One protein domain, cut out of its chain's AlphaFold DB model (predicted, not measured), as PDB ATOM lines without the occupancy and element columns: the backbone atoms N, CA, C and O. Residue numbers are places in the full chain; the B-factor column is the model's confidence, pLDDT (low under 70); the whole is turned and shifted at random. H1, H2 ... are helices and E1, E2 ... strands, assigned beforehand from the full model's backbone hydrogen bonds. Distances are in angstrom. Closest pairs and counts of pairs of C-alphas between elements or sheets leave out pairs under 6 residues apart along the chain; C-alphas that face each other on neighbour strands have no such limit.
ATOM      1  N   TYR A  81     137.861 126.290  81.442       92.44
ATOM      2  CA  TYR A  81     136.485 126.689  81.132       92.44
ATOM      3  C   TYR A  81     135.450 125.690  81.655       92.44
ATOM      4  O   TYR A  81     135.638 124.478  81.541       92.44
ATOM      5  N   VAL A  82     134.332 126.210  82.168       93.75
ATOM      6  CA  VAL A  82     133.149 125.421  82.537       93.75
ATOM      7  C   VAL A  82     132.445 124.936  81.273       93.75
ATOM      8  O   VAL A  82     132.203 125.715  80.347       93.75
ATOM      9  N   ARG A  83     132.095 123.650  81.231       94.19
ATOM     10  CA  ARG A  83     131.413 123.020  80.095       94.19
ATOM     11  C   ARG A  83     130.082 122.401  80.500       94.19
ATOM     12  O   ARG A  83     129.871 122.031  81.653       94.19
ATOM     13  N   TYR A  84     129.193 122.224  79.532       93.06
ATOM     14  CA  TYR A  84     128.060 121.319  79.690       93.06
ATOM     15  C   TYR A  84     128.593 119.915  80.020       93.06
ATOM     16  O   TYR A  84     129.569 119.459  79.428       93.06
ATOM     17  N   GLY A  85     128.013 119.259  81.020       89.94
ATOM     18  CA  GLY A  85     128.497 118.001  81.588       89.94
ATOM     19  C   GLY A  85     129.478 118.138  82.767       89.94
ATOM     20  O   GLY A  85     129.609 117.172  83.522       89.94
ATOM     21  N   ASP A  86     130.118 119.297  82.997       93.00
ATOM     22  CA  ASP A  86     131.028 119.496  84.144       93.00
ATOM     23  C   ASP A  86     130.291 119.513  85.493       93.00
ATOM     24  O   ASP A  86     129.154 119.975  85.605       93.00
ATOM     25  N   PHE A  87     130.995 119.098  86.552       93.56
ATOM     26  CA  PHE A  87     130.544 119.227  87.938       93.56
ATOM     27  C   PHE A  87     131.154 120.458  88.629       93.56
ATOM     28  O   PHE A  87     132.367 120.529  88.858       93.56
ATOM     29  N   VAL A  88     130.294 121.393  89.035       95.12
ATOM     30  CA  VAL A  88     130.645 122.595  89.804       95.12
ATOM     31  C   VAL A  88     130.348 122.425  91.300       95.12
ATOM     32  O   VAL A  88     129.385 121.770  91.709       95.12
ATOM     33  N   LYS A  89     131.152 123.096  92.131       95.62
ATOM     34  CA  LYS A  89     130.772 123.545  93.476       95.62
ATOM     35  C   LYS A  89     130.702 125.072  93.469       95.62
ATOM     36  O   LYS A  89     131.592 125.729  92.936       95.62
ATOM     37  N   LEU A  90     129.674 125.635  94.095       96.81
ATOM     38  CA  LEU A  90     129.471 127.082  94.177       96.81
ATOM     39  C   LEU A  90     129.804 127.560  95.595       96.81
ATOM     40  O   LEU A  90     129.134 127.172  96.552       96.81
ATOM     41  N   PHE A  91     130.858 128.361  95.741       95.94
ATOM     42  CA  PHE A  91     131.213 129.004  97.010       95.94
ATOM     43  C   PHE A  91     130.455 130.325  97.151       95.94
ATOM     44  O   PHE A  91     130.321 131.055  96.173       95.94
ATOM     45  N   ALA A  92     129.970 130.646  98.351       95.31
ATOM     46  CA  ALA A  92     129.297 131.910  98.633       95.31
ATOM     47  C   ALA A  92     129.507 132.369 100.084       95.31
ATOM     48  O   ALA A  92     129.760 131.568 100.988       95.31
ATOM     49  N   THR A  93     129.342 133.672 100.322       93.00
ATOM     50  CA  THR A  93     129.487 134.281 101.652       93.00
ATOM     51  C   THR A  93     128.249 135.082 102.029       93.00
ATOM     52  O   THR A  93     127.952 136.094 101.395       93.00
ATOM     53  N   SER A  94     127.587 134.700 103.123       91.75
ATOM     54  CA  SER A  94     126.438 135.448 103.643       91.75
ATOM     55  C   SER A  94     126.788 136.883 104.048       91.75
ATOM     56  O   SER A  94     127.727 137.130 104.815       91.75
ATOM     57  N   GLN A  95     125.976 137.836 103.587       89.06
ATOM     58  CA  GLN A  95     126.088 139.240 103.978       89.06
ATOM     59  C   GLN A  95     125.615 139.476 105.423       89.06
ATOM     60  O   GLN A  95     126.193 140.306 106.124       89.06
ATOM     61  N   TYR A  96     124.644 138.698 105.911       88.50
ATOM     62  CA  TYR A  96     124.200 138.767 107.307       88.50
ATOM     63  C   TYR A  96     125.299 138.326 108.282       88.50
ATOM     64  O   TYR A  96     125.502 138.962 109.313       88.50
ATOM     65  N   TYR A  97     126.062 137.283 107.938       83.88
ATOM     66  CA  TYR A  97     127.180 136.827 108.767       83.88
ATOM     67  C   TYR A  97     128.293 137.886 108.872       83.88
ATOM     68  O   TYR A  97     128.794 138.160 109.964       83.88
ATOM     69  N   LYS A  98     128.619 138.566 107.761       83.81
ATOM     70  CA  LYS A  98     129.529 139.729 107.762       83.81
ATOM     71  C   LYS A  98     129.032 140.854 108.683       83.81
ATOM     72  O   LYS A  98     129.843 141.469 109.371       83.81
ATOM     73  N   GLN A  99     127.723 141.116 108.713       83.88
ATOM     74  CA  GLN A  99     127.123 142.126 109.595       83.88
ATOM     75  C   GLN A  99     127.216 141.729 111.077       83.88
ATOM     76  O   GLN A  99     127.621 142.557 111.888       83.88
ATOM     77  N   ASP A 100     126.912 140.480 111.445       81.62
ATOM     78  CA  ASP A 100     127.014 140.026 112.842       81.62
ATOM     79  C   ASP A 100     128.460 140.067 113.369       81.62
ATOM     80  O   ASP A 100     128.687 140.493 114.507       81.62
ATOM     81  N   LEU A 101     129.437 139.697 112.527       76.00
ATOM     82  CA  LEU A 101     130.869 139.841 112.813       76.00
ATOM     83  C   LEU A 101     131.260 141.311 113.029       76.00
ATOM     84  O   LEU A 101     131.904 141.639 114.027       76.00
ATOM     85  N   ALA A 102     130.845 142.213 112.132       75.50
ATOM     86  CA  ALA A 102     131.131 143.645 112.244       75.50
ATOM     87  C   ALA A 102     130.507 144.278 113.503       75.50
ATOM     88  O   ALA A 102     131.118 145.142 114.134       75.50
ATOM     89  N   LEU A 103     129.321 143.807 113.903       72.19
ATOM     90  CA  LEU A 103     128.613 144.226 115.117       72.19
ATOM     91  C   LEU A 103     129.157 143.585 116.408       72.19
ATOM     92  O   LEU A 103     128.666 143.914 117.487       72.19
ATOM     93  N   LYS A 104     130.158 142.692 116.326       59.69
ATOM     94  CA  LYS A 104     130.799 142.011 117.472       59.69
ATOM     95  C   LYS A 104     129.806 141.311 118.416       59.69
ATOM     96  O   LYS A 104     130.051 141.240 119.621       59.69
ATOM     97  N   LYS A 105     128.685 140.804 117.882       54.97
ATOM     98  CA  LYS A 105     127.613 140.190 118.690       54.97
ATOM     99  C   LYS A 105     128.038 138.920 119.424       54.97
ATOM    100  O   LYS A 105     127.453 138.608 120.455       54.97
ATOM    101  N   GLN A 113     135.913 130.639 108.910       60.81
ATOM    102  CA  GLN A 113     135.876 130.945 107.476       60.81
ATOM    103  C   GLN A 113     134.611 131.739 107.092       60.81
ATOM    104  O   GLN A 113     133.487 131.368 107.432       60.81
ATOM    105  N   ILE A 114     134.793 132.856 106.378       70.25
ATOM    106  CA  ILE A 114     133.703 133.788 106.059       70.25
ATOM    107  C   ILE A 114     132.968 133.323 104.791       70.25
ATOM    108  O   ILE A 114     133.172 133.855 103.700       70.25
ATOM    109  N   GLY A 115     132.109 132.316 104.945       83.44
ATOM    110  CA  GLY A 115     131.369 131.665 103.858       83.44
ATOM    111  C   GLY A 115     131.800 130.215 103.635       83.44
ATOM    112  O   GLY A 115     132.656 129.692 104.344       83.44
ATOM    113  N   GLY A 116     131.198 129.562 102.647       91.62
ATOM    114  CA  GLY A 116     131.436 128.152 102.340       91.62
ATOM    115  C   GLY A 116     130.814 127.743 101.009       91.62
ATOM    116  O   GLY A 116     130.171 128.546 100.335       91.62
ATOM    117  N   TYR A 117     130.977 126.478 100.631       95.00
ATOM    118  CA  TYR A 117     130.228 125.929  99.502       95.00
ATOM    119  C   TYR A 117     128.754 125.791  99.871       95.00
ATOM    120  O   TYR A 117     128.426 125.253 100.928       95.00
ATOM    121  N   ILE A 118     127.863 126.278  99.008       95.50
ATOM    122  CA  ILE A 118     126.422 126.149  99.233       95.50
ATOM    123  C   ILE A 118     126.010 124.677  99.212       95.50
ATOM    124  O   ILE A 118     126.631 123.833  98.559       95.50
ATOM    125  N   GLY A 119     124.937 124.367  99.925       93.94
ATOM    126  CA  GLY A 119     124.489 122.994 100.102       93.94
ATOM    127  C   GLY A 119     123.014 122.896 100.418       93.94
ATOM    128  O   GLY A 119     122.310 123.898 100.518       93.94
ATOM    129  N   VAL A 120     122.552 121.668 100.579       92.88
ATOM    130  CA  VAL A 120     121.189 121.334 100.965       92.88
ATOM    131  C   VAL A 120     121.140 121.153 102.482       92.88
ATOM    132  O   VAL A 120     121.902 120.371 103.045       92.88
ATOM    133  N   TYR A 121     120.232 121.871 103.138       89.75
ATOM    134  CA  TYR A 121     119.913 121.725 104.556       89.75
ATOM    135  C   TYR A 121     118.503 121.162 104.725       89.75
ATOM    136  O   TYR A 121     117.548 121.664 104.123       89.75
ATOM    137  N   GLU A 122     118.371 120.146 105.571       85.94
ATOM    138  CA  GLU A 122     117.090 119.543 105.936       85.94
ATOM    139  C   GLU A 122     116.574 120.126 107.261       85.94
ATOM    140  O   GLU A 122     117.222 120.029 108.307       85.94
ATOM    141  N   LYS A 123     115.399 120.767 107.212       76.62
ATOM    142  CA  LYS A 123     114.677 121.254 108.395       76.62
ATOM    143  C   LYS A 123     113.994 120.096 109.135       76.62
ATOM    144  O   LYS A 123     113.657 119.069 108.556       76.62
ATOM    145  N   ARG A 124     113.684 120.317 110.419       64.88
ATOM    146  CA  ARG A 124     112.969 119.359 111.294       64.88
ATOM    147  C   ARG A 124     111.545 118.998 110.835       64.88
ATOM    148  O   ARG A 124     111.002 118.022 111.331       64.88
ATOM    149  N   ASP A 125     110.951 119.773 109.928       60.53
ATOM    150  CA  ASP A 125     109.646 119.513 109.295       60.53
ATOM    151  C   ASP A 125     109.764 118.685 107.993       60.53
ATOM    152  O   ASP A 125     108.780 118.513 107.273       60.53
ATOM    153  N   GLY A 126     110.968 118.198 107.661       68.62
ATOM    154  CA  GLY A 126     111.261 117.479 106.420       68.62
ATOM    155  C   GLY A 126     111.372 118.376 105.181       68.62
ATOM    156  O   GLY A 126     111.499 117.861 104.069       68.62
ATOM    157  N   GLN A 127     111.327 119.709 105.318       75.25
ATOM    158  CA  GLN A 127     111.578 120.610 104.190       75.25
ATOM    159  C   GLN A 127     113.081 120.777 103.943       75.25
ATOM    160  O   GLN A 127     113.828 121.257 104.797       75.25
ATOM    161  N   THR A 128     113.522 120.455 102.731       85.94
ATOM    162  CA  THR A 128     114.907 120.633 102.276       85.94
ATOM    163  C   THR A 128     115.066 121.929 101.479       85.94
ATOM    164  O   THR A 128     114.283 122.197 100.567       85.94
ATOM    165  N   ARG A 129     116.079 122.739 101.812       91.06
ATOM    166  CA  ARG A 129     116.353 124.048 101.183       91.06
ATOM    167  C   ARG A 129     117.836 124.237 100.884       91.06
ATOM    168  O   ARG A 129     118.676 123.661 101.572       91.06
ATOM    169  N   VAL A 130     118.161 125.071  99.900       94.38
ATOM    170  CA  VAL A 130     119.537 125.491  99.615       94.38
ATOM    171  C   VAL A 130     119.964 126.539 100.649       94.38
ATOM    172  O   VAL A 130     119.316 127.576 100.811       94.38
ATOM    173  N   ALA A 131     121.046 126.250 101.365       94.25
ATOM    174  CA  ALA A 131     121.597 127.054 102.448       94.25
ATOM    175  C   ALA A 131     122.983 127.615 102.097       94.25
ATOM    176  O   ALA A 131     123.763 126.991 101.369       94.25
ATOM    177  N   VAL A 132     123.280 128.795 102.644       94.56
ATOM    178  CA  VAL A 132     124.573 129.479 102.526       94.56
ATOM    179  C   VAL A 132     125.307 129.345 103.865       94.56
ATOM    180  O   VAL A 132     124.748 129.758 104.883       94.56
ATOM    181  N   PRO A 133     126.536 128.798 103.912       92.12
ATOM    182  CA  PRO A 133     127.303 128.703 105.155       92.12
ATOM    183  C   PRO A 133     127.717 130.076 105.738       92.12
ATOM    184  O   PRO A 133     127.780 131.069 105.004       92.12
ATOM    185  N   PRO A 134     128.061 130.153 107.041       89.69
ATOM    186  CA  PRO A 134     128.126 129.051 108.011       89.69
ATOM    187  C   PRO A 134     126.744 128.561 108.465       89.69
ATOM    188  O   PRO A 134     125.764 129.303 108.441       89.69
ATOM    189  N   MET A 135     126.664 127.301 108.896       84.38
ATOM    190  CA  MET A 135     125.395 126.691 109.312       84.38
ATOM    191  C   MET A 135     125.056 126.993 110.775       84.38
ATOM    192  O   MET A 135     123.904 127.304 111.070       84.38
ATOM    193  N   GLY A 136     126.058 126.979 111.659       76.88
ATOM    194  CA  GLY A 136     125.892 127.080 113.110       76.88
ATOM    195  C   GLY A 136     125.752 125.702 113.764       76.88
ATOM    196  O   GLY A 136     125.219 124.772 113.158       76.88
ATOM    197  N   GLU A 137     126.207 125.584 115.015       71.12
ATOM    198  CA  GLU A 137     126.431 124.317 115.745       71.12
ATOM    199  C   GLU A 137     125.279 123.300 115.630       71.12
ATOM    200  O   GLU A 137     125.484 122.104 115.459       71.12
ATOM    201  N   ASN A 138     124.037 123.787 115.691       67.44
ATOM    202  CA  ASN A 138     122.826 122.966 115.700       67.44
ATOM    203  C   ASN A 138     122.350 122.513 114.299       67.44
ATOM    204  O   ASN A 138     121.271 121.926 114.195       67.44
ATOM    205  N   ALA A 139     123.093 122.829 113.232       70.06
ATOM    206  CA  ALA A 139     122.681 122.633 111.838       70.06
ATOM    207  C   ALA A 139     123.738 121.964 110.937       70.06
ATOM    208  O   ALA A 139     123.407 121.556 109.824       70.06
ATOM    209  N   GLU A 140     124.987 121.815 111.388       69.56
ATOM    210  CA  GLU A 140     126.059 121.207 110.581       69.56
ATOM    211  C   GLU A 140     125.788 119.727 110.263       69.56
ATOM    212  O   GLU A 140     125.977 119.298 109.129       69.56
ATOM    213  N   GLY A 141     125.233 118.967 111.214       72.69
ATOM    214  CA  GLY A 141     124.922 117.541 111.035       72.69
ATOM    215  C   GLY A 141     123.803 117.215 110.029       72.69
ATOM    216  O   GLY A 141     123.671 116.058 109.636       72.69
ATOM    217  N   THR A 142     123.000 118.197 109.596       82.31
ATOM    218  CA  THR A 142     121.947 118.017 108.569       82.31
ATOM    219  C   THR A 142     122.184 118.849 107.305       82.31
ATOM    220  O   THR A 142     121.306 118.937 106.441       82.31
ATOM    221  N   PHE A 143     123.379 119.430 107.164       90.31
ATOM    222  CA  PHE A 143     123.838 120.101 105.953       90.31
ATOM    223  C   PHE A 143     124.657 119.154 105.069       90.31
ATOM    224  O   PHE A 143     125.482 118.382 105.555       90.31
ATOM    225  N   LYS A 144     124.445 119.217 103.754       91.00
ATOM    226  CA  LYS A 144     125.185 118.444 102.748       91.00
ATOM    227  C   LYS A 144     125.579 119.384 101.613       91.00
ATOM    228  O   LYS A 144     124.702 119.930 100.952       91.00
ATOM    229  N   GLU A 145     126.878 119.591 101.394       92.81
ATOM    230  CA  GLU A 145     127.373 120.443 100.301       92.81
ATOM    231  C   GLU A 145     126.826 119.991  98.935       92.81
ATOM    232  O   GLU A 145     126.776 118.794  98.637       92.81
ATOM    233  N   SER A 146     126.464 120.950  98.085       93.69
ATOM    234  CA  SER A 146     125.983 120.672  96.732       93.69
ATOM    235  C   SER A 146     127.156 120.428  95.782       93.69
ATOM    236  O   SER A 146     128.101 121.218  95.717       93.69
ATOM    237  N   ILE A 147     127.053 119.358  94.996       94.81
ATOM    238  CA  ILE A 147     127.871 119.106  93.807       94.81
ATOM    239  C   ILE A 147     126.877 119.014  92.652       94.81
ATOM    240  O   ILE A 147     125.980 118.168  92.691       94.81
ATOM    241  N   LEU A 148     126.993 119.920  91.684       95.56
ATOM    242  CA  LEU A 148     125.977 120.150  90.658       95.56
ATOM    243  C   LEU A 148     126.599 119.955  89.279       95.56
ATOM    244  O   LEU A 148     127.600 120.593  88.964       95.56
ATOM    245  N   GLN A 149     126.014 119.088  88.462       95.25
ATOM    246  CA  GLN A 149     126.329 118.986  87.047       95.25
ATOM    247  C   GLN A 149     125.651 120.139  86.299       95.25
ATOM    248  O   GLN A 149     124.464 120.403  86.510       95.25
ATOM    249  N   VAL A 150     126.395 120.819  85.430       95.75
ATOM    250  CA  VAL A 150     125.857 121.854  84.540       95.75
ATOM    251  C   VAL A 150     125.314 121.165  83.289       95.75
ATOM    252  O   VAL A 150     126.082 120.592  82.524       95.75
ATOM    253  N   GLN A 151     124.000 121.182  83.081       94.88
ATOM    254  CA  GLN A 151     123.351 120.581  81.909       94.88
ATOM    255  C   GLN A 151     122.592 121.640  81.099       94.88
ATOM    256  O   GLN A 151     122.222 122.693  81.617       94.88
ATOM    257  N   ASP A 152     122.335 121.357  79.825       93.06
ATOM    258  CA  ASP A 152     121.409 122.142  79.007       93.06
ATOM    259  C   ASP A 152     119.955 121.752  79.361       93.06
ATOM    260  O   ASP A 152     119.633 120.559  79.381       93.06
ATOM    261  N   PRO A 153     119.060 122.723  79.640       89.81
ATOM    262  CA  PRO A 153     117.637 122.481  79.865       89.81
ATOM    263  C   PRO A 153     116.959 121.609  78.800       89.81
ATOM    264  O   PRO A 153     116.184 120.718  79.166       89.81
ATOM    265  N   SER A 154     117.265 121.849  77.519       84.88
ATOM    266  CA  SER A 154     116.703 121.148  76.351       84.88
ATOM    267  C   SER A 154     117.437 119.839  76.017       84.88
ATOM    268  O   SER A 154     116.885 118.923  75.394       84.88
ATOM    269  N   GLY A 155     118.694 119.740  76.456       83.75
ATOM    270  CA  GLY A 155     119.647 118.692  76.109       83.75
ATOM    271  C   GLY A 155     120.062 118.672  74.632       83.75
ATOM    272  O   GLY A 155     120.600 117.663  74.188       83.75
ATOM    273  N   GLU A 156     119.738 119.691  73.832       83.12
ATOM    274  CA  GLU A 156     120.182 119.852  72.437       83.12
ATOM    275  C   GLU A 156     121.675 120.189  72.331       83.12
ATOM    276  O   GLU A 156     122.346 119.665  71.439       83.12
ATOM    277  N   ILE A 157     122.209 120.977  73.267       86.31
ATOM    278  CA  ILE A 157     123.633 121.306  73.371       86.31
ATOM    279  C   ILE A 157     124.401 120.086  73.923       86.31
ATOM    280  O   ILE A 157     124.046 119.579  74.991       86.31
ATOM    281  N   PRO A 158     125.457 119.599  73.240       84.56
ATOM    282  CA  PRO A 158     126.247 118.466  73.719       84.56
ATOM    283  C   PRO A 158     127.106 118.773  74.955       84.56
ATOM    284  O   PRO A 158     127.709 119.841  75.073       84.56
ATOM    285  N   ASP A 159     127.264 117.774  75.825       86.75
ATOM    286  CA  ASP A 159     128.307 117.748  76.853       86.75
ATOM    287  C   ASP A 159     129.702 117.997  76.224       86.75
ATOM    288  O   ASP A 159     130.019 117.508  75.137       86.75
ATOM    289  N   GLY A 160     130.550 118.767  76.911       86.69
ATOM    290  CA  GLY A 160     131.857 119.241  76.437       86.69
ATOM    291  C   GLY A 160     131.837 120.634  75.789       86.69
ATOM    292  O   GLY A 160     132.882 121.300  75.756       86.69
ATOM    293  N   THR A 161     130.674 121.121  75.342       91.56
ATOM    294  CA  THR A 161     130.505 122.501  74.857       91.56
ATOM    295  C   THR A 161     130.751 123.506  75.987       91.56
ATOM    296  O   THR A 161     130.326 123.295  77.121       91.56
ATOM    297  N   VAL A 162     131.460 124.600  75.690       94.12
ATOM    298  CA  VAL A 162     131.788 125.664  76.659       94.12
ATOM    299  C   VAL A 162     130.536 126.451  77.046       94.12
ATOM    300  O   VAL A 162     129.807 126.894  76.163       94.12
ATOM    301  N   VAL A 163     130.341 126.672  78.347       94.19
ATOM    302  CA  VAL A 163     129.292 127.540  78.902       94.19
ATOM    303  C   VAL A 163     129.809 128.978  78.962       94.19
ATOM    304  O   VAL A 163     130.899 129.238  79.480       94.19
ATOM    305  N   ARG A 164     129.024 129.922  78.451       94.19
ATOM    306  CA  ARG A 164     129.294 131.363  78.467       94.19
ATOM    307  C   ARG A 164     128.436 132.076  79.506       94.19
ATOM    308  O   ARG A 164     127.411 131.569  79.960       94.19
ATOM    309  N   TYR A 165     128.851 133.280  79.885       94.56
ATOM    310  CA  TYR A 165     127.971 134.197  80.602       94.56
ATOM    311  C   TYR A 165     126.734 134.505  79.738       94.56
ATOM    312  O   TYR A 165     126.833 134.648  78.521       94.56
ATOM    313  N   GLY A 166     125.557 134.520  80.366       90.94
ATOM    314  CA  GLY A 166     124.266 134.621  79.679       90.94
ATOM    315  C   GLY A 166     123.649 133.298  79.204       90.94
ATOM    316  O   GLY A 166     122.427 133.248  79.066       90.94
ATOM    317  N   ASP A 167     124.424 132.221  79.024       93.62
ATOM    318  CA  ASP A 167     123.871 130.924  78.610       93.62
ATOM    319  C   ASP A 167     122.900 130.376  79.666       93.62
ATOM    320  O   ASP A 167     123.145 130.459  80.874       93.62
ATOM    321  N   THR A 168     121.790 129.785  79.213       94.69
ATOM    322  CA  THR A 168     120.810 129.165  80.113       94.69
ATOM    323  C   THR A 168     121.177 127.705  80.369       94.69
ATOM    324  O   THR A 168     121.312 126.899  79.449       94.69
ATOM    325  N   VAL A 169     121.343 127.367  81.644       96.31
ATOM    326  CA  VAL A 169     121.736 126.054  82.155       96.31
ATOM    327  C   VAL A 169     120.715 125.550  83.179       96.31
ATOM    328  O   VAL A 169     119.964 126.321  83.784       96.31
ATOM    329  N   ILE A 170     120.713 124.243  83.421       95.62
ATOM    330  CA  ILE A 170     120.075 123.633  84.586       95.62
ATOM    331  C   ILE A 170     121.134 122.949  85.453       95.62
ATOM    332  O   ILE A 170     122.041 122.285  84.951       95.62
ATOM    333  N   LEU A 171     121.035 123.148  86.769       96.19
ATOM    334  CA  LEU A 171     121.978 122.612  87.748       96.19
ATOM    335  C   LEU A 171     121.378 121.364  88.402       96.19
ATOM    336  O   LEU A 171     120.397 121.462  89.143       96.19
ATOM    337  N   VAL A 172     121.966 120.202  88.111       94.31
ATOM    338  CA  VAL A 172     121.451 118.879  88.500       94.31
ATOM    339  C   VAL A 172     122.387 118.226  89.513       94.31
ATOM    340  O   VAL A 172     123.583 118.115  89.269       94.31
ATOM    341  N   ASP A 173     121.882 117.781  90.657       91.75
ATOM    342  CA  ASP A 173     122.682 117.064  91.648       91.75
ATOM    343  C   ASP A 173     122.922 115.592  91.257       91.75
ATOM    344  O   ASP A 173     122.311 115.040  90.339       91.75
ATOM    345  N   LYS A 174     123.810 114.922  91.998       85.38
ATOM    346  CA  LYS A 174     124.166 113.503  91.797       85.38
ATOM    347  C   LYS A 174     122.996 112.504  91.899       85.38
ATOM    348  O   LYS A 174     123.190 111.327  91.610       85.38
ATOM    349  N   ASN A 175     121.826 112.939  92.372       85.62
ATOM    350  CA  ASN A 175     120.616 112.135  92.538       85.62
ATOM    351  C   ASN A 175     119.563 112.450  91.450       85.62
ATOM    352  O   ASN A 175     118.467 111.897  91.493       85.62
ATOM    353  N   GLY A 176     119.862 113.346  90.499       87.88
ATOM    354  CA  GLY A 176     118.906 113.832  89.497       87.88
ATOM    355  C   GLY A 176     117.969 114.933  90.004       87.88
ATOM    356  O   GLY A 176     116.999 115.270  89.322       87.88
ATOM    357  N   MET A 177     118.228 115.494  91.193       92.75
ATOM    358  CA  MET A 177     117.450 116.606  91.735       92.75
ATOM    359  C   MET A 177     117.964 117.932  91.181       92.75
ATOM    360  O   MET A 177     119.164 118.161  91.088       92.75
ATOM    361  N   VAL A 178     117.053 118.843  90.879       94.38
ATOM    362  CA  VAL A 178     117.341 120.195  90.394       94.38
ATOM    363  C   VAL A 178     116.901 121.236  91.407       94.38
ATOM    364  O   VAL A 178     116.081 120.965  92.291       94.38
ATOM    365  N   TRP A 179     117.449 122.445  91.288       94.50
ATOM    366  CA  TRP A 179     116.935 123.585  92.038       94.50
ATOM    367  C   TRP A 179     115.498 123.880  91.616       94.50
ATOM    368  O   TRP A 179     115.190 124.049  90.438       94.50
ATOM    369  N   ASN A 180     114.619 123.929  92.608       91.81
ATOM    370  CA  ASN A 180     113.207 124.206  92.446       91.81
ATOM    371  C   ASN A 180     112.795 125.267  93.486       91.81
ATOM    372  O   ASN A 180     113.078 125.123  94.679       91.81
ATOM    373  N   ASN A 181     112.157 126.350  93.032       87.38
ATOM    374  CA  ASN A 181     111.749 127.489  93.870       87.38
ATOM    375  C   ASN A 181     110.392 127.280  94.574       87.38
ATOM    376  O   ASN A 181     109.856 128.196  95.190       87.38
ATOM    377  N   LYS A 182     109.817 126.078  94.478       78.31
ATOM    378  CA  LYS A 182     108.575 125.610  95.111       78.31
ATOM    379  C   LYS A 182     108.890 124.635  96.262       78.31
ATOM    380  O   LYS A 182     108.205 123.634  96.480       78.31
ATOM    381  N   CYS A 183     109.974 124.895  97.004       69.19
ATOM    382  CA  CYS A 183     110.508 123.952  97.996       69.19
ATOM    383  C   CYS A 183     109.719 123.886  99.322       69.19
ATOM    384  O   CYS A 183     109.874 122.918 100.073       69.19
ATOM    385  N   GLY A 184     108.838 124.854  99.599       57.59
ATOM    386  CA  GLY A 184     107.959 124.835 100.770       57.59
ATOM    387  C   GLY A 184     106.787 125.814 100.675       57.59
ATOM    388  O   GLY A 184     106.883 126.862 100.039       57.59
ATOM    389  N   VAL A 185     105.679 125.465 101.337       51.72
ATOM    390  CA  VAL A 185     104.520 126.356 101.512       51.72
ATOM    391  C   VAL A 185     104.841 127.385 102.597       51.72
ATOM    392  O   VAL A 185     105.354 127.029 103.668       51.72
ATOM    393  N   SER A 186     104.518 128.643 102.325       48.56
ATOM    394  CA  SER A 186     104.703 129.790 103.204       48.56
ATOM    395  C   SER A 186     103.710 129.800 104.355       48.56
ATOM    396  O   SER A 186     102.842 128.934 104.503       48.56
ATOM    397  N   PHE A 187     103.833 130.834 105.178       39.16
ATOM    398  CA  PHE A 187     102.832 131.161 106.171       39.16
ATOM    399  C   PHE A 187     101.435 131.448 105.580       39.16
ATOM    400  O   PHE A 187     100.435 131.070 106.175       39.16
ATOM    401  N   THR A 188     101.379 132.070 104.400       37.72
ATOM    402  CA  THR A 188     100.175 132.597 103.735       37.72
ATOM    403  C   THR A 188      99.667 131.726 102.577       37.72
ATOM    404  O   THR A 188      98.883 132.195 101.767       37.72
ATOM    405  N   GLY A 189     100.125 130.475 102.448       44.34
ATOM    406  CA  GLY A 189      99.699 129.556 101.375       44.34
ATOM    407  C   GLY A 189     100.473 129.677 100.052       44.34
ATOM    408  O   GLY A 189     100.478 128.732  99.268       44.34
ATOM    409  N   PHE A 190     101.200 130.775  99.833       49.56
ATOM    410  CA  PHE A 190     102.141 130.932  98.715       49.56
ATOM    411  C   PHE A 190     103.313 129.956  98.805       49.56
ATOM    412  O   PHE A 190     103.706 129.544  99.891       49.56
ATOM    413  N   PHE A 191     103.965 129.650  97.687       53.91
ATOM    414  CA  PHE A 191     105.255 128.961  97.727       53.91
ATOM    415  C   PHE A 191     106.386 129.982  97.872       53.91
ATOM    416  O   PHE A 191     106.632 130.773  96.958       53.91
ATOM    417  N   GLU A 192     107.045 129.978  99.036       64.00
ATOM    418  CA  GLU A 192     108.160 130.879  99.362       64.00
ATOM    419  C   GLU A 192     109.293 130.716  98.339       64.00
ATOM    420  O   GLU A 192     109.638 129.581  98.014       64.00
ATOM    421  N   GLY A 193     109.923 131.801  97.876       70.19
ATOM    422  CA  GLY A 193     110.912 131.747  96.792       70.19
ATOM    423  C   GLY A 193     112.267 131.144  97.160       70.19
ATOM    424  O   GLY A 193     113.222 131.313  96.410       70.19
ATOM    425  N   TYR A 194     112.391 130.446  98.290       88.06
ATOM    426  CA  TYR A 194     113.599 129.690  98.614       88.06
ATOM    427  C   TYR A 194     113.819 128.583  97.582       88.06
ATOM    428  O   TYR A 194     112.878 127.895  97.180       88.06
ATOM    429  N   LEU A 195     115.075 128.334  97.228       92.00
ATOM    430  CA  LEU A 195     115.429 127.163  96.433       92.00
ATOM    431  C   LEU A 195     115.516 125.912  97.312       92.00
ATOM    432  O   LEU A 195     115.948 125.968  98.465       92.00
ATOM    433  N   GLY A 196     115.170 124.758  96.749       91.88
ATOM    434  CA  GLY A 196     115.410 123.438  97.332       91.88
ATOM    435  C   GLY A 196     115.450 122.349  96.254       91.88
ATOM    436  O   GLY A 196     115.007 122.595  95.132       91.88
ATOM    437  N   PRO A 197     115.990 121.157  96.555       92.31
ATOM    438  CA  PRO A 197     116.054 120.055  95.600       92.31
ATOM    439  C   PRO A 197     114.669 119.439  95.334       92.31
ATOM    440  O   PRO A 197     113.926 119.107  96.268       92.31
ATOM    441  N   ARG A 198     114.337 119.241  94.053       91.00
ATOM    442  CA  ARG A 198     113.181 118.457  93.578       91.00
ATOM    443  C   ARG A 198     113.536 117.668  92.310       91.00
ATOM    444  O   ARG A 198     114.472 118.062  91.621       91.00
ATOM    445  N   PRO A 199     112.796 116.601  91.959       89.38
ATOM    446  CA  PRO A 199     112.969 115.915  90.679       89.38
ATOM    447  C   PRO A 199     112.754 116.850  89.477       89.38
ATOM    448  O   PRO A 199     111.984 117.811  89.565       89.38
ATOM    449  N   ARG A 200     113.393 116.546  88.342       86.75
ATOM    450  CA  ARG A 200     113.165 117.257  87.068       86.75
ATOM    451  C   ARG A 200     111.707 117.183  86.605       86.75
ATOM    452  O   ARG A 200     110.991 116.239  86.936       86.75
ATOM    453  N   GLY A 201     111.269 118.178  85.835       81.50
ATOM    454  CA  GLY A 201     109.897 118.295  85.330       81.50
ATOM    455  C   GLY A 201     108.857 118.709  86.377       81.50
ATOM    456  O   GLY A 201     107.668 118.748  86.070       81.50
ATOM    457  N   THR A 202     109.265 119.012  87.615       80.88
ATOM    458  CA  THR A 202     108.343 119.461  88.666       80.88
ATOM    459  C   THR A 202     108.044 120.957  88.559       80.88
ATOM    460  O   THR A 202     108.926 121.766  88.276       80.88
ATOM    461  N   ASN A 203     106.797 121.348  88.841       78.69
ATOM    462  CA  ASN A 203     106.396 122.756  88.919       78.69
ATOM    463  C   ASN A 203     107.306 123.501  89.921       78.69
ATOM    464  O   ASN A 203     107.508 123.037  91.048       78.69
ATOM    465  N   GLY A 204     107.896 124.611  89.482       83.50
ATOM    466  CA  GLY A 204     108.963 125.334  90.178       83.50
ATOM    467  C   GLY A 204     110.403 124.978  89.791       83.50
ATOM    468  O   GLY A 204     111.301 125.622  90.324       83.50
ATOM    469  N   GLU A 205     110.661 124.005  88.902       91.31
ATOM    470  CA  GLU A 205     111.998 123.721  88.328       91.31
ATOM    471  C   GLU A 205     112.624 125.013  87.772       91.31
ATOM    472  O   GLU A 205     111.955 125.763  87.061       91.31
ATOM    473  N   VAL A 206     113.875 125.304  88.146       92.94
ATOM    474  CA  VAL A 206     114.540 126.591  87.888       92.94
ATOM    475  C   VAL A 206     115.636 126.440  86.833       92.94
ATOM    476  O   VAL A 206     116.590 125.684  87.016       92.94
ATOM    477  N   TYR A 207     115.529 127.228  85.766       95.12
ATOM    478  CA  TYR A 207     116.544 127.394  84.728       95.12
ATOM    479  C   TYR A 207     117.297 128.705  84.974       95.12
ATOM    480  O   TYR A 207     116.686 129.758  85.180       95.12
ATOM    481  N   VAL A 208     118.628 128.654  84.981       96.38
ATOM    482  CA  VAL A 208     119.479 129.768  85.425       96.38
ATOM    483  C   VAL A 208     120.539 130.126  84.395       96.38
ATOM    484  O   VAL A 208     120.924 129.293  83.590       96.38
ATOM    485  N   SER A 209     121.067 131.342  84.462       95.56
ATOM    486  CA  SER A 209     122.288 131.747  83.758       95.56
ATOM    487  C   SER A 209     123.347 132.208  84.749       95.56
ATOM    488  O   SER A 209     123.017 132.925  85.700       95.56
ATOM    489  N   PHE A 210     124.616 131.895  84.487       96.25
ATOM    490  CA  PHE A 210     125.730 132.603  85.119       96.25
ATOM    491  C   PHE A 210     125.844 134.010  84.517       96.25
ATOM    492  O   PHE A 210     125.742 134.179  83.302       96.25
ATOM    493  N   GLN A 211     126.047 135.023  85.359       93.56
ATOM    494  CA  GLN A 211     126.044 136.438  84.975       93.56
ATOM    495  C   GLN A 211     127.210 137.195  85.609       93.56
ATOM    496  O   GLN A 211     127.548 136.983  86.777       93.56
ATOM    497  N   LYS A 212     127.823 138.105  84.848       87.38
ATOM    498  CA  LYS A 212     128.979 138.900  85.281       87.38
ATOM    499  C   LYS A 212     129.042 140.196  84.480       87.38
ATOM    500  O   LYS A 212     128.985 140.166  83.265       87.38
ATOM    501  N   ASN A 213     129.147 141.342  85.154       70.44
ATOM    502  CA  ASN A 213     129.308 142.673  84.537       70.44
ATOM    503  C   ASN A 213     128.264 143.094  83.463       70.44
ATOM    504  O   ASN A 213     128.521 144.036  82.715       70.44
ATOM    505  N   GLY A 214     127.081 142.471  83.412       65.50
ATOM    506  CA  GLY A 214     126.036 142.766  82.421       65.50
ATOM    507  C   GLY A 214     126.101 141.813  81.227       65.50
ATOM    508  O   GLY A 214     126.240 140.612  81.425       65.50
ATOM    509  N   HIS A 215     126.002 142.338  79.999       59.62
ATOM    510  CA  HIS A 215     126.130 141.555  78.759       59.62
ATOM    511  C   HIS A 215     127.587 141.132  78.485       59.62
ATOM    512  O   HIS A 215     128.221 141.586  77.534       59.62
ATOM    513  N   ASP A 216     128.120 140.263  79.337       75.62
ATOM    514  CA  ASP A 216     129.342 139.508  79.081       75.62
ATOM    515  C   ASP A 216     128.980 138.228  78.313       75.62
ATOM    516  O   ASP A 216     128.057 137.520  78.702       75.62
ATOM    517  N   LEU A 217     129.685 137.948  77.213       77.75
ATOM    518  CA  LEU A 217     129.482 136.762  76.362       77.75
ATOM    519  C   LEU A 217     130.695 135.816  76.387       77.75
ATOM    520  O   LEU A 217     130.818 134.915  75.554       77.75
ATOM    521  N   ARG A 218     131.639 136.042  77.308       89.06
ATOM    522  CA  ARG A 218     132.845 135.220  77.457       89.06
ATOM    523  C   ARG A 218     132.520 133.873  78.127       89.06
ATOM    524  O   ARG A 218     131.510 133.770  78.823       89.06
ATOM    525  N   PRO A 219     133.378 132.848  77.962       92.62
ATOM    526  CA  PRO A 219     133.320 131.624  78.757       92.62
ATOM    527  C   PRO A 219     133.285 131.891  80.266       92.62
ATOM    528  O   PRO A 219     133.967 132.795  80.753       92.62
ATOM    529  N   VAL A 220     132.561 131.053  81.007       93.56
ATOM    530  CA  VAL A 220     132.671 130.978  82.470       93.56
ATOM    531  C   VAL A 220     133.946 130.205  82.819       93.56
ATOM    532  O   VAL A 220     134.166 129.105  82.305       93.56
ATOM    533  N   VAL A 221     134.797 130.761  83.685       93.44
ATOM    534  CA  VAL A 221     136.095 130.174  84.057       93.44
ATOM    535  C   VAL A 221     136.032 129.571  85.461       93.44
ATOM    536  O   VAL A 221     135.468 130.152  86.388       93.44
ATOM    537  N   PHE A 222     136.647 128.410  85.666       93.81
ATOM    538  CA  PHE A 222     136.817 127.837  86.996       93.81
ATOM    539  C   PHE A 222     137.732 128.714  87.860       93.81
ATOM    540  O   PHE A 222     138.869 129.007  87.505       93.81
ATOM    541  N   GLY A 223     137.229 129.122  89.024       89.50
ATOM    542  CA  GLY A 223     137.846 130.140  89.873       89.50
ATOM    543  C   GLY A 223     137.330 131.559  89.613       89.50
ATOM    544  O   GLY A 223     137.765 132.483  90.302       89.50
ATOM    545  N   ASP A 224     136.384 131.762  88.686       89.94
ATOM    546  CA  ASP A 224     135.703 133.048  88.555       89.94
ATOM    547  C   ASP A 224     134.970 133.411  89.849       89.94
ATOM    548  O   ASP A 224     134.179 132.634  90.385       89.94
ATOM    549  N   ASN A 225     135.225 134.631  90.321       90.56
ATOM    550  CA  ASN A 225     134.602 135.238  91.494       90.56
ATOM    551  C   ASN A 225     133.602 136.327  91.073       90.56
ATOM    552  O   ASN A 225     133.689 136.857  89.958       90.56
ATOM    553  N   ALA A 226     132.704 136.689  91.997       90.31
ATOM    554  CA  ALA A 226     131.632 137.672  91.796       90.31
ATOM    555  C   ALA A 226     130.706 137.331  90.611       90.31
ATOM    556  O   ALA A 226     130.222 138.216  89.907       90.31
ATOM    557  N   VAL A 227     130.470 136.032  90.411       94.56
ATOM    558  CA  VAL A 227     129.465 135.518  89.479       94.56
ATOM    559  C   VAL A 227     128.105 135.615  90.152       94.56
ATOM    560  O   VAL A 227     127.926 135.100  91.253       94.56
ATOM    561  N   TYR A 228     127.141 136.249  89.501       94.69
ATOM    562  CA  TYR A 228     125.741 136.191  89.910       94.69
ATOM    563  C   TYR A 228     125.047 135.049  89.173       94.69
ATOM    564  O   TYR A 228     125.473 134.634  88.095       94.69
ATOM    565  N   ILE A 229     123.980 134.525  89.764       95.56
ATOM    566  CA  ILE A 229     123.117 133.537  89.122       95.56
ATOM    567  C   ILE A 229     121.741 134.174  88.996       95.56
ATOM    568  O   ILE A 229     121.207 134.691  89.978       95.56
ATOM    569  N   GLU A 230     121.184 134.168  87.791       93.62
ATOM    570  CA  GLU A 230     119.884 134.772  87.495       93.62
ATOM    571  C   GLU A 230     118.943 133.723  86.918       93.62
ATOM    572  O   GLU A 230     119.330 132.953  86.040       93.62
ATOM    573  N   VAL A 231     117.720 133.665  87.444       93.50
ATOM    574  CA  VAL A 231     116.682 132.747  86.973       93.50
ATOM    575  C   VAL A 231     116.103 133.293  85.674       93.50
ATOM    576  O   VAL A 231     115.347 134.259  85.693       93.50
ATOM    577  N   GLN A 232     116.444 132.656  84.554       92.25
ATOM    578  CA  GLN A 232     115.925 133.016  83.232       92.25
ATOM    579  C   GLN A 232     114.470 132.565  83.074       92.25
ATOM    580  O   GLN A 232     113.621 133.297  82.571       92.25
ATOM    581  N   ALA A 233     114.163 131.370  83.578       87.94
ATOM    582  CA  ALA A 233     112.809 130.855  83.660       87.94
ATOM    583  C   ALA A 233     112.662 129.932  84.872       87.94
ATOM    584  O   ALA A 233     113.599 129.242  85.268       87.94
ATOM    585  N   SER A 234     111.459 129.863  85.429       83.38
ATOM    586  CA  SER A 234     111.062 128.781  86.323       83.38
ATOM    587  C   SER A 234     109.754 128.171  85.838       83.38
ATOM    588  O   SER A 234     108.955 128.846  85.189       83.38
ATOM    589  N   HIS A 235     109.524 126.893  86.139       81.19
ATOM    590  CA  HIS A 235     108.322 126.147  85.752       81.19
ATOM    591  C   HIS A 235     107.115 126.540  86.637       81.19
ATOM    592  O   HIS A 235     106.472 125.695  87.262       81.19
ATOM    593  N   ARG A 236     106.845 127.846  86.733       72.69
ATOM    594  CA  ARG A 236     105.740 128.494  87.451       72.69
ATOM    595  C   ARG A 236     104.919 129.342  86.482       72.69
ATOM    596  O   ARG A 236     105.415 129.771  85.448       72.69
ATOM    597  N   TYR A 237     103.691 129.662  86.882       63.69
ATOM    598  CA  TYR A 237     102.886 130.681  86.204       63.69
ATOM    599  C   TYR A 237     103.419 132.104  86.476       63.69
ATOM    600  O   TYR A 237     103.462 132.951  85.589       63.69
ATOM    601  N   ARG A 238     103.885 132.363  87.707       64.75
ATOM    602  CA  ARG A 238     104.352 133.681  88.149       64.75
ATOM    603  C   ARG A 238     105.823 133.926  87.794       64.75
ATOM    604  O   ARG A 238     106.725 133.476  88.497       64.75
ATOM    605  N   THR A 239     106.065 134.733  86.762       68.38
ATOM    606  CA  THR A 239     107.414 135.172  86.342       68.38
ATOM    607  C   THR A 239     108.128 136.069  87.358       68.38
ATOM    608  O   THR A 239     109.333 136.261  87.251       68.38
ATOM    609  N   GLY A 240     107.439 136.565  88.393       70.06
ATOM    610  CA  GLY A 240     108.043 137.339  89.489       70.06
ATOM    611  C   GLY A 240     109.094 136.587  90.325       70.06
ATOM    612  O   GLY A 240     109.769 137.218  91.133       70.06
ATOM    613  N   TYR A 241     109.249 135.272  90.126       77.38
ATOM    614  CA  TYR A 241     110.341 134.467  90.692       77.38
ATOM    615  C   TYR A 241     111.537 134.274  89.733       77.38
ATOM    616  O   TYR A 241     112.510 133.596  90.069       77.38
ATOM    617  N   ASN A 242     111.477 134.858  88.531       86.06
ATOM    618  CA  ASN A 242     112.545 134.828  87.535       86.06
ATOM    619  C   ASN A 242     113.470 136.040  87.753       86.06
ATOM    620  O   ASN A 242     113.453 137.008  86.994       86.06
ATOM    621  N   CYS A 243     114.209 136.031  88.866       87.38
ATOM    622  CA  CYS A 243     115.100 137.119  89.269       87.38
ATOM    623  C   CYS A 243     116.520 136.626  89.592       87.38
ATOM    624  O   CYS A 243     116.810 135.426  89.585       87.38
ATOM    625  N   ARG A 244     117.418 137.561  89.920       92.38
ATOM    626  CA  ARG A 244     118.726 137.249  90.514       92.38
ATOM    627  C   ARG A 244     118.564 136.475  91.821       92.38
ATOM    628  O   ARG A 244     117.679 136.787  92.616       92.38
ATOM    629  N   LEU A 245     119.428 135.485  92.042       95.00
ATOM    630  CA  LEU A 245     119.465 134.741  93.295       95.00
ATOM    631  C   LEU A 245     120.032 135.601  94.427       95.00
ATOM    632  O   LEU A 245     121.095 136.217  94.307       95.00
ATOM    633  N   THR A 246     119.323 135.600  95.548       94.88
ATOM    634  CA  THR A 246     119.637 136.386  96.741       94.88
ATOM    635  C   THR A 246     119.909 135.485  97.942       94.88
ATOM    636  O   THR A 246     119.512 134.319  97.991       94.88
ATOM    637  N   ASN A 247     120.599 136.025  98.944       94.56
ATOM    638  CA  ASN A 247     120.728 135.430 100.264       94.56
ATOM    639  C   ASN A 247     119.737 136.091 101.222       94.56
ATOM    640  O   ASN A 247     119.822 137.298 101.448       94.56
ATOM    641  N   TYR A 248     118.855 135.300 101.832       92.44
ATOM    642  CA  TYR A 248     117.905 135.764 102.847       92.44
ATOM    643  C   TYR A 248     118.086 135.027 104.181       92.44
ATOM    644  O   TYR A 248     118.299 133.810 104.228       92.44
ATOM    645  N   ARG A 249     117.952 135.763 105.291       89.38
ATOM    646  CA  ARG A 249     117.979 135.219 106.654       89.38
ATOM    647  C   ARG A 249     116.952 135.928 107.539       89.38
ATOM    648  O   ARG A 249     117.158 137.067 107.952       89.38
ATOM    649  N   ALA A 250     115.874 135.225 107.886       81.00
ATOM    650  CA  ALA A 250     114.950 135.669 108.931       81.00
ATOM    651  C   ALA A 250     115.671 135.787 110.288       81.00
ATOM    652  O   ALA A 250     116.570 134.998 110.585       81.00
ATOM    653  N   SER A 251     115.238 136.712 111.147       71.50
ATOM    654  CA  SER A 251     115.808 136.921 112.492       71.50
ATOM    655  C   SER A 251     115.688 135.704 113.422       71.50
ATOM    656  O   SER A 251     116.452 135.582 114.372       71.50
ATOM    657  N   THR A 252     114.758 134.793 113.134       73.88
ATOM    658  CA  THR A 252     114.541 133.517 113.836       73.88
ATOM    659  C   THR A 252     115.247 132.322 113.175       73.88
ATOM    660  O   THR A 252     115.081 131.182 113.613       73.88
ATOM    661  N   SER A 253     116.024 132.545 112.106       79.12
ATOM    662  CA  SER A 253     116.761 131.485 111.413       79.12
ATOM    663  C   SER A 253     117.857 130.900 112.300       79.12
ATOM    664  O   SER A 253     118.725 131.622 112.781       79.12
ATOM    665  N   ARG A 254     117.876 129.570 112.430       76.12
ATOM    666  CA  ARG A 254     119.005 128.838 113.030       76.12
ATOM    667  C   ARG A 254     120.220 128.749 112.104       76.12
ATOM    668  O   ARG A 254     121.312 128.491 112.586       76.12
ATOM    669  N   ILE A 255     120.022 128.951 110.799       86.81
ATOM    670  CA  ILE A 255     121.092 128.922 109.798       86.81
ATOM    671  C   ILE A 255     121.752 130.290 109.767       86.81
ATOM    672  O   ILE A 255     121.114 131.270 109.364       86.81
ATOM    673  N   VAL A 256     123.008 130.341 110.211       87.50
ATOM    674  CA  VAL A 256     123.744 131.589 110.455       87.50
ATOM    675  C   VAL A 256     124.009 132.357 109.157       87.50
ATOM    676  O   VAL A 256     123.834 133.572 109.135       87.50
ATOM    677  N   GLY A 257     124.342 131.681 108.058       89.69
ATOM    678  CA  GLY A 257     124.464 132.301 106.737       89.69
ATOM    679  C   GLY A 257     123.143 132.420 105.957       89.69
ATOM    680  O   GLY A 257     123.102 133.059 104.907       89.69
ATOM    681  N   GLY A 258     122.037 131.875 106.470       92.12
ATOM    682  CA  GLY A 258     120.728 131.907 105.810       92.12
ATOM    683  C   GLY A 258     120.609 130.979 104.595       92.12
ATOM    684  O   GLY A 258     121.271 129.946 104.499       92.12
ATOM    685  N   TYR A 259     119.716 131.339 103.677       93.50
ATOM    686  CA  TYR A 259     119.286 130.504 102.553       93.50
ATOM    687  C   TYR A 259     119.446 131.221 101.209       93.50
ATOM    688  O   TYR A 259     119.698 132.427 101.183       93.50
ATOM    689  N   VAL A 260     119.287 130.481 100.106       94.56
ATOM    690  CA  VAL A 260     119.223 131.026  98.740       94.56
ATOM    691  C   VAL A 260     117.762 131.186  98.309       94.56
ATOM    692  O   VAL A 260     116.982 130.235  98.418       94.56
ATOM    693  N   CYS A 261     117.410 132.367  97.799       92.19
ATOM    694  CA  CYS A 261     116.073 132.729  97.327       92.19
ATOM    695  C   CYS A 261     116.081 133.211  95.867       92.19
ATOM    696  O   CYS A 261     117.106 133.649  95.349       92.19
ATOM    697  N   SER A 262     114.914 133.150  95.227       90.50
ATOM    698  CA  SER A 262     114.601 133.659  93.889       90.50
ATOM    699  C   SER A 262     113.287 134.464  93.900       90.50
ATOM    700  O   SER A 262     112.424 134.274  93.050       90.50
ATOM    701  N   ASP A 263     113.081 135.306  94.913       82.19
ATOM    702  CA  ASP A 263     111.913 136.197  95.069       82.19
ATOM    703  C   ASP A 263     112.317 137.645  95.406       82.19
ATOM    704  O   ASP A 263     111.555 138.385  96.022       82.19
ATOM    705  N   SER A 264     113.545 138.020  95.028       82.25
ATOM    706  CA  SER A 264     114.256 139.264  95.367       82.25
ATOM    707  C   SER A 264     114.424 139.579  96.865       82.25
ATOM    708  O   SER A 264     114.974 140.626  97.209       82.25
ATOM    709  N   THR A 265     114.044 138.681  97.784       82.31
ATOM    710  CA  THR A 265     114.203 138.932  99.226       82.31
ATOM    711  C   THR A 265     115.658 138.804  99.691       82.31
ATOM    712  O   THR A 265     116.364 137.857  99.350       82.31
ATOM    713  N   GLY A 266     116.112 139.737 100.536       88.62
ATOM    714  CA  GLY A 266     117.442 139.693 101.158       88.62
ATOM    715  C   GLY A 266     118.502 140.521 100.426       88.62
ATOM    716  O   GLY A 266     118.245 141.664 100.058       88.62
ATOM    717  N   TYR A 267     119.708 139.971 100.286       92.31
ATOM    718  CA  TYR A 267     120.865 140.627  99.663       92.31
ATOM    719  C   TYR A 267     121.329 139.881  98.408       92.31
ATOM    720  O   TYR A 267     121.261 138.655  98.372       92.31
ATOM    721  N   ASP A 268     121.873 140.598  97.420       92.06
ATOM    722  CA  ASP A 268     122.564 140.003  96.267       92.06
ATOM    723  C   ASP A 268     123.607 138.965  96.711       92.06
ATOM    724  O   ASP A 268     124.418 139.224  97.608       92.06
ATOM    725  N   LEU A 269     123.589 137.791  96.073       94.38
ATOM    726  CA  LEU A 269     124.464 136.672  96.412       94.38
ATOM    727  C   LEU A 269     125.512 136.435  95.310       94.38
ATOM    728  O   LEU A 269     125.231 135.726  94.345       94.38
ATOM    729  N   PRO A 270     126.723 137.012  95.432       94.19
ATOM    730  CA  PRO A 270     127.834 136.678  94.554       94.19
ATOM    731  C   PRO A 270     128.410 135.300  94.909       94.19
ATOM    732  O   PRO A 270     128.647 134.987  96.080       94.19
ATOM    733  N   PHE A 271     128.689 134.512  93.875       95.94
ATOM    734  CA  PHE A 271     129.289 133.186  93.949       95.94
ATOM    735  C   PHE A 271     130.727 133.177  93.406       95.94
ATOM    736  O   PHE A 271     131.133 134.056  92.633       95.94
ATOM    737  N   SER A 272     131.460 132.121  93.762       95.19
ATOM    738  CA  SER A 272     132.669 131.675  93.061       95.19
ATOM    739  C   SER A 272     132.462 130.262  92.506       95.19
ATOM    740  O   SER A 272     131.973 129.382  93.221       95.19
ATOM    741  N   VAL A 273     132.810 130.039  91.234       95.38
ATOM    742  CA  VAL A 273     132.518 128.786  90.506       95.38
ATOM    743  C   VAL A 273     133.744 127.874  90.508       95.38
ATOM    744  O   VAL A 273     134.719 128.141  89.813       95.38
ATOM    745  N   HIS A 274     133.742 126.805  91.308       94.69
ATOM    746  CA  HIS A 274     134.901 125.917  91.487       94.69
ATOM    747  C   HIS A 274     134.663 124.529  90.864       94.69
ATOM    748  O   HIS A 274     133.558 123.991  90.941       94.69
ATOM    749  N   ARG A 275     135.707 123.920  90.282       92.50
ATOM    750  CA  ARG A 275     135.654 122.559  89.714       92.50
ATOM    751  C   ARG A 275     135.542 121.532  90.841       92.50
ATOM    752  O   ARG A 275     136.234 121.648  91.852       92.50
ATOM    753  N   HIS A 276     134.696 120.513  90.686       89.44
ATOM    754  CA  HIS A 276     134.678 119.395  91.628       89.44
ATOM    755  C   HIS A 276     135.942 118.532  91.468       89.44
ATOM    756  O   HIS A 276     136.146 117.910  90.431       89.44
TER     757      HIS A 276
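Overview. This is residues 81 to 105 and 113 to 276 of the 985 residues of the protein "Phosphatidylinositol/phosphatidylcholine transfer protein SFH9" of Hondaea fermentalgiana (UniProt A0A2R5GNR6). Little regular structure: a curled sheet of six antiparallel strands, E10-E9-E6-E5-E1-E13, folds back at E5, with small antiparallel sheets E3-E2-E4, E7-E8 and E11-E12, loops, and H1 at one end. The printed part has 189 residues, 67 in named elements, mostly strand: E1, H1, then E2 to E13. It is compact, radius of gyration of the C-alphas 15.7 A, spanning 47 by 35 by 29 A.

Along the chain. E1, residues 87 to 92, begins at C-alpha (130.544, 119.227, 87.938). Then come H1 95 to 102, E2 119 to 122, E3 128 to 131, E4 143 to 145, E5 148 to 151, E6 168 to 173, E7 177 to 180, E8 196 to 199, E9 206 to 211, E10 228 to 234 (16.8 A), E11 246 to 248, E12 259 to 261 and E13 271 to 275, ending at (135.654, 122.559, 89.714).

Arrangement. Antiparallel E1 and E13 have N 89 and O 274 within hydrogen-bond range, 2.8 A. The closest C-alphas of E3 and E8, Arg 129 and Gly 196, are 4.0 A apart. In H1 every O i to N i+4 pair is within range.

Size, cuts and confidence. Residues 106 to 112 are cut out, a 16.7 A gap between C-alphas 105 and 113. Links E5 to E6 and E9 to E10, among others, are long. Residues 183 to 192 are among those under pLDDT 70.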